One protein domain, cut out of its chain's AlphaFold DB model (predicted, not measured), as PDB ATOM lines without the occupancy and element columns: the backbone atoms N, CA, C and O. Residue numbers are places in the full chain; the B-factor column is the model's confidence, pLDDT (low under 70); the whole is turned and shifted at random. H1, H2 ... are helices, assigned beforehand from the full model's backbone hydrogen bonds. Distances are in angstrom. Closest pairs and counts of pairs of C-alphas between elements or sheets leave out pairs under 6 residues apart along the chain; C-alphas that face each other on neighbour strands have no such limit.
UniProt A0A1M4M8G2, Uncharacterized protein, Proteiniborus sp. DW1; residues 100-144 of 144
ATOM      1  N   LYS A 100     378.104 347.284 264.977       71.12
ATOM      2  CA  LYS A 100     379.537 347.584 264.869       71.12
ATOM      3  C   LYS A 100     379.879 348.771 263.943       71.12
ATOM      4  O   LYS A 100     380.704 349.589 264.320       71.12
ATOM      5  N   LYS A 101     379.277 348.905 262.754       75.06
ATOM      6  CA  LYS A 101     379.444 350.058 261.841       75.06
ATOM      7  C   LYS A 101     378.863 351.341 262.434       75.06
ATOM      8  O   LYS A 101     379.530 352.367 262.355       75.06
ATOM      9  N   GLN A 102     377.662 351.304 263.018       75.00
ATOM     10  CA  GLN A 102     377.062 352.492 263.646       75.00
ATOM     11  C   GLN A 102     377.857 352.943 264.879       75.00
ATOM     12  O   GLN A 102     378.107 354.134 265.056       75.00
ATOM     13  N   GLU A 103     378.300 351.996 265.706       81.69
ATOM     14  CA  GLU A 103     379.173 352.253 266.851       81.69
ATOM     15  C   GLU A 103     380.523 352.807 266.404       81.69
ATOM     16  O   GLU A 103     380.986 353.794 266.968       81.69
ATOM     17  N   LEU A 104     381.136 352.222 265.371       84.69
ATOM     18  CA  LEU A 104     382.384 352.723 264.801       84.69
ATOM     19  C   LEU A 104     382.216 354.154 264.285       84.69
ATOM     20  O   LEU A 104     383.031 355.007 264.611       84.69
ATOM     21  N   GLN A 105     381.154 354.429 263.523       83.44
ATOM     22  CA  GLN A 105     380.862 355.773 263.027       83.44
ATOM     23  C   GLN A 105     380.665 356.760 264.177       83.44
ATOM     24  O   GLN A 105     381.280 357.819 264.174       83.44
ATOM     25  N   SER A 106     379.863 356.407 265.184       84.81
ATOM     26  CA  SER A 106     379.597 357.278 266.335       84.81
ATOM     27  C   SER A 106     380.868 357.576 267.130       84.81
ATOM     28  O   SER A 106     381.115 358.726 267.483       84.81
ATOM     29  N   LYS A 107     381.704 356.559 267.376       88.38
ATOM     30  CA  LYS A 107     382.980 356.730 268.081       88.38
ATOM     31  C   LYS A 107     383.979 357.551 267.257       88.38
ATOM     32  O   LYS A 107     384.593 358.457 267.807       88.38
ATOM     33  N   LEU A 108     384.084 357.302 265.947       89.25
ATOM     34  CA  LEU A 108     384.910 358.109 265.040       89.25
ATOM     35  C   LEU A 108     384.473 359.574 265.048       89.25
ATOM     36  O   LEU A 108     385.324 360.449 265.148       89.25
ATOM     37  N   TYR A 109     383.168 359.852 264.975       87.31
ATOM     38  CA  TYR A 109     382.658 361.223 265.040       87.31
ATOM     39  C   TYR A 109     383.036 361.917 266.348       87.31
ATOM     40  O   TYR A 109     383.464 363.064 266.306       87.31
ATOM     41  N   LEU A 110     382.904 361.233 267.488       87.75
ATOM     42  CA  LEU A 110     383.287 361.791 268.787       87.75
ATOM     43  C   LEU A 110     384.789 362.077 268.870       87.75
ATOM     44  O   LEU A 110     385.162 363.167 269.286       87.75
ATOM     45  N   ASP A 111     385.636 361.154 268.412       90.00
ATOM     46  CA  ASP A 111     387.085 361.376 268.398       90.00
ATOM     47  C   ASP A 111     387.461 362.529 267.438       90.00
ATOM     48  O   ASP A 111     388.321 363.346 267.748       90.00
ATOM     49  N   PHE A 112     386.778 362.674 266.292       86.38
ATOM     50  CA  PHE A 112     387.013 363.794 265.370       86.38
ATOM     51  C   PHE A 112     386.608 365.158 265.931       86.38
ATOM     52  O   PHE A 112     387.222 366.163 265.574       86.38
ATOM     53  N   VAL A 113     385.597 365.215 266.801       85.81
ATOM     54  CA  VAL A 113     385.200 366.459 267.478       85.81
ATOM     55  C   VAL A 113     386.364 367.015 268.299       85.81
ATOM     56  O   VAL A 113     386.575 368.225 268.278       85.81
ATOM     57  N   GLU A 114     387.160 366.165 268.950       83.56
ATOM     58  CA  GLU A 114     388.322 366.610 269.734       83.56
ATOM     59  C   GLU A 114     389.363 367.328 268.862       83.56
ATOM     60  O   GLU A 114     389.879 368.369 269.258       83.56
ATOM     61  N   TYR A 115     389.608 366.839 267.642       85.06
ATOM     62  CA  TYR A 115     390.560 367.463 266.714       85.06
ATOM     63  C   TYR A 115     390.008 368.730 266.052       85.06
ATOM     64  O   TYR A 115     390.740 369.696 265.848       85.06
ATOM     65  N   ILE A 116     388.718 368.739 265.700       83.12
ATOM     66  CA  ILE A 116     388.073 369.882 265.031       83.12
ATOM     67  C   ILE A 116     387.949 371.081 265.976       83.12
ATOM     68  O   ILE A 116     388.054 372.224 265.532       83.12
ATOM     69  N   PHE A 117     387.710 370.826 267.263       87.62
ATOM     70  CA  PHE A 117     387.491 371.854 268.279       87.62
ATOM     71  C   PHE A 117     388.674 372.019 269.240       87.62
ATOM     72  O   PHE A 117     388.491 372.538 270.340       87.62
ATOM     73  N   ALA A 118     389.874 371.591 268.844       89.06
ATOM     74  CA  ALA A 118     391.074 371.804 269.640       89.06
ATOM     75  C   ALA A 118     391.376 373.303 269.814       89.06
ATOM     76  O   ALA A 118     391.190 374.105 268.895       89.06
ATOM     77  N   ASP A 119     391.862 373.671 271.003       88.94
ATOM     78  CA  ASP A 119     392.198 375.059 271.349       88.94
ATOM     79  C   ASP A 119     393.350 375.616 270.491       88.94
ATOM     80  O   ASP A 119     393.433 376.824 270.254       88.94
ATOM     81  N   GLU A 120     394.227 374.736 270.004       90.88
ATOM     82  CA  GLU A 120     395.355 375.062 269.135       90.88
ATOM     83  C   GLU A 120     395.268 374.284 267.815       90.88
ATOM     84  O   GLU A 120     394.767 373.160 267.759       90.88
ATOM     85  N   LEU A 121     395.755 374.898 266.734       89.50
ATOM     86  CA  LEU A 121     395.786 374.261 265.420       89.50
ATOM     87  C   LEU A 121     396.902 373.221 265.366       89.50
ATOM     88  O   LEU A 121     398.063 373.547 265.605       89.50
ATOM     89  N   TYR A 122     396.550 372.009 264.954       88.56
ATOM     90  CA  TYR A 122     397.525 370.978 264.625       88.56
ATOM     91  C   TYR A 122     398.344 371.372 263.396       88.56
ATOM     92  O   TYR A 122     397.808 371.875 262.404       88.56
ATOM     93  N   THR A 123     399.639 371.078 263.435       93.88
ATOM     94  CA  THR A 123     400.447 370.994 262.217       93.88
ATOM     95  C   THR A 123     400.096 369.735 261.415       93.88
ATOM     96  O   THR A 123     399.528 368.777 261.945       93.88
ATOM     97  N   ASP A 124     400.462 369.708 260.131       92.12
ATOM     98  CA  ASP A 124     400.225 368.545 259.262       92.12
ATOM     99  C   ASP A 124     400.869 367.258 259.816       92.12
ATOM    100  O   ASP A 124     400.308 366.167 259.675       92.12
ATOM    101  N   GLU A 125     402.034 367.379 260.462       94.25
ATOM    102  CA  GLU A 125     402.758 366.257 261.073       94.25
ATOM    103  C   GLU A 125     402.034 365.746 262.326       94.25
ATOM    104  O   GLU A 125     401.760 364.550 262.421       94.25
ATOM    105  N   GLU A 126     401.634 366.639 263.236       91.25
ATOM    106  CA  GLU A 126     400.905 366.266 264.458       91.25
ATOM    107  C   GLU A 126     399.538 365.651 264.141       91.25
ATOM    108  O   GLU A 126     399.174 364.619 264.706       91.25
ATOM    109  N   LEU A 127     398.795 366.230 263.191       90.31
ATOM    110  CA  LEU A 127     397.513 365.675 262.765       90.31
ATOM    111  C   LEU A 127     397.693 364.287 262.138       90.31
ATOM    112  O   LEU A 127     396.913 363.377 262.413       90.31
ATOM    113  N   SER A 128     398.733 364.097 261.322       92.06
ATOM    114  CA  SER A 128     399.028 362.796 260.712       92.06
ATOM    115  C   SER A 128     399.338 361.724 261.761       92.06
ATOM    116  O   SER A 128     398.865 360.592 261.636       92.06
ATOM    117  N   GLU A 129     400.095 362.064 262.808       93.75
ATOM    118  CA  GLU A 129     400.372 361.148 263.919       93.75
ATOM    119  C   GLU A 129     399.101 360.787 264.702       93.75
ATOM    120  O   GLU A 129     398.880 359.611 265.009       93.75
ATOM    121  N   GLU A 130     398.237 361.760 264.994       91.06
ATOM    122  CA  GLU A 130     396.968 361.520 265.693       91.06
ATOM    123  C   GLU A 130     396.012 360.635 264.880       91.06
ATOM    124  O   GLU A 130     395.450 359.668 265.404       91.06
ATOM    125  N   LEU A 131     395.897 360.872 263.570       91.69
ATOM    126  CA  LEU A 131     395.075 360.037 262.691       91.69
ATOM    127  C   LEU A 131     395.591 358.592 262.600       91.69
ATOM    128  O   LEU A 131     394.787 357.658 262.569       91.69
ATOM    129  N   GLN A 132     396.910 358.372 262.626       94.25
ATOM    130  CA  GLN A 132     397.484 357.018 262.661       94.25
ATOM    131  C   GLN A 132     397.189 356.284 263.977       94.25
ATOM    132  O   GLN A 132     396.930 355.070 263.976       94.25
ATOM    133  N   LYS A 133     397.201 356.994 265.114       93.25
ATOM    134  CA  LYS A 133     396.791 356.429 266.413       93.25
ATOM    135  C   LYS A 133     395.320 356.015 266.371       93.25
ATOM    136  O   LYS A 133     394.984 354.910 266.806       93.25
ATOM    137  N   LEU A 134     394.469 356.862 265.792       92.88
ATOM    138  CA  LEU A 134     393.043 356.604 265.618       92.88
ATOM    139  C   LEU A 134     392.787 355.376 264.733       92.88
ATOM    140  O   LEU A 134     392.035 354.477 265.113       92.88
ATOM    141  N   GLU A 135     393.468 355.284 263.588       91.56
ATOM    142  CA  GLU A 135     393.394 354.127 262.691       91.56
ATOM    143  C   GLU A 135     393.788 352.834 263.420       91.56
ATOM    144  O   GLU A 135     393.076 351.829 263.360       91.56
ATOM    145  N   THR A 136     394.892 352.868 264.170       93.94
ATOM    146  CA  THR A 136     395.384 351.708 264.926       93.94
ATOM    147  C   THR A 136     394.387 351.263 265.998       93.94
ATOM    148  O   THR A 136     394.092 350.068 266.095       93.94
ATOM    149  N   LYS A 137     393.815 352.210 266.758       92.69
ATOM    150  CA  LYS A 137     392.776 351.968 267.776       92.69
ATOM    151  C   LYS A 137     391.591 351.206 267.180       92.69
ATOM    152  O   LYS A 137     391.196 350.166 267.708       92.69
ATOM    153  N   TYR A 138     391.060 351.677 266.053       91.00
ATOM    154  CA  TYR A 138     389.897 351.043 265.430       91.00
ATOM    155  C   TYR A 138     390.228 349.749 264.697       91.00
ATOM    156  O   TYR A 138     389.391 348.848 264.669       91.00
ATOM    157  N   ARG A 139     391.450 349.593 264.178       87.94
ATOM    158  CA  ARG A 139     391.902 348.313 263.622       87.94
ATOM    159  C   ARG A 139     391.949 347.222 264.689       87.94
ATOM    160  O   ARG A 139     391.594 346.091 264.388       87.94
ATOM    161  N   ILE A 140     392.374 347.533 265.914       87.94
ATOM    162  CA  ILE A 140     392.347 346.570 267.028       87.94
ATOM    163  C   ILE A 140     390.899 346.235 267.385       87.94
ATOM    164  O   ILE A 140     390.528 345.069 267.341       87.94
ATOM    165  N   TRP A 141     390.065 347.250 267.620       86.62
ATOM    166  CA  TRP A 141     388.662 347.065 268.002       86.62
ATOM    167  C   TRP A 141     387.839 346.270 266.971       86.62
ATOM    168  O   TRP A 141     386.961 345.498 267.339       86.62
ATOM    169  N   LEU A 142     388.114 346.431 265.672       81.44
ATOM    170  CA  LEU A 142     387.448 345.663 264.614       81.44
ATOM    171  C   LEU A 142     387.878 344.189 264.559       81.44
ATOM    172  O   LEU A 142     387.130 343.373 264.021       81.44
ATOM    173  N   ASN A 143     389.068 343.865 265.072       83.25
ATOM    174  CA  ASN A 143     389.611 342.506 265.121       83.25
ATOM    175  C   ASN A 143     389.288 341.768 266.438       83.25
ATOM    176  O   ASN A 143     389.632 340.591 266.553       83.25
ATOM    177  N   GLU A 144     388.640 342.439 267.398       67.75
ATOM    178  CA  GLU A 144     388.034 341.860 268.610       67.75
ATOM    179  C   GLU A 144     386.566 341.425 268.376       67.75
ATOM    180  O   GLU A 144     386.204 340.345 268.890       67.75
TER     181      GLU A 144
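What this domain is: This is residues 100 to 144 of the 144 residues of an uncharacterized protein of Proteiniborus sp. DW1 (UniProt A0A1M4M8G2). Two helices of similar length, H1 and then H2, lie side by side and run opposite ways, and the link between them folds the backbone back at one end like a loose U. Residues 116 to 121, of which 116 is the last residue of H1 and 117 to 121 belong to the link, stand free at that end. The printed part has 45 residues with two named helices and no named strand, in the class all helix. It is elongated, spanning 33 by 17 by 10 A, and only just loose, close to compact, with a radius of gyration of the C-alphas of 11.6 A.

How they stand to each other: H1, residues 100 to 116, and H2, residues 124 to 143, are close but not clearly touching: their closest C-alphas, those of Leu 104 and Tyr 138, are 7.7 A apart. They run opposite ways at a shallow tilt of 19 degrees. In H2 every O i to N i+4 pair is within hydrogen-bond range; in H1 11 of 13 are.

Where its parts are: H1 begins at C-alpha 100 (379.537, 347.584, 264.869) and is 23.9 A long from first to last C-alpha. H2 is 28.7 A long and ends at C-alpha 143 (389.611, 342.506, 265.121).

The domain as a whole: The C-alphas of Glu 120 and Glu 144, the two farthest apart, are 34.0 A apart. The link is short, with 7 residues, and the printed part has no cut. Mean pLDDT of the printed part is 87.4; residue 144, the chain's last, is under 70.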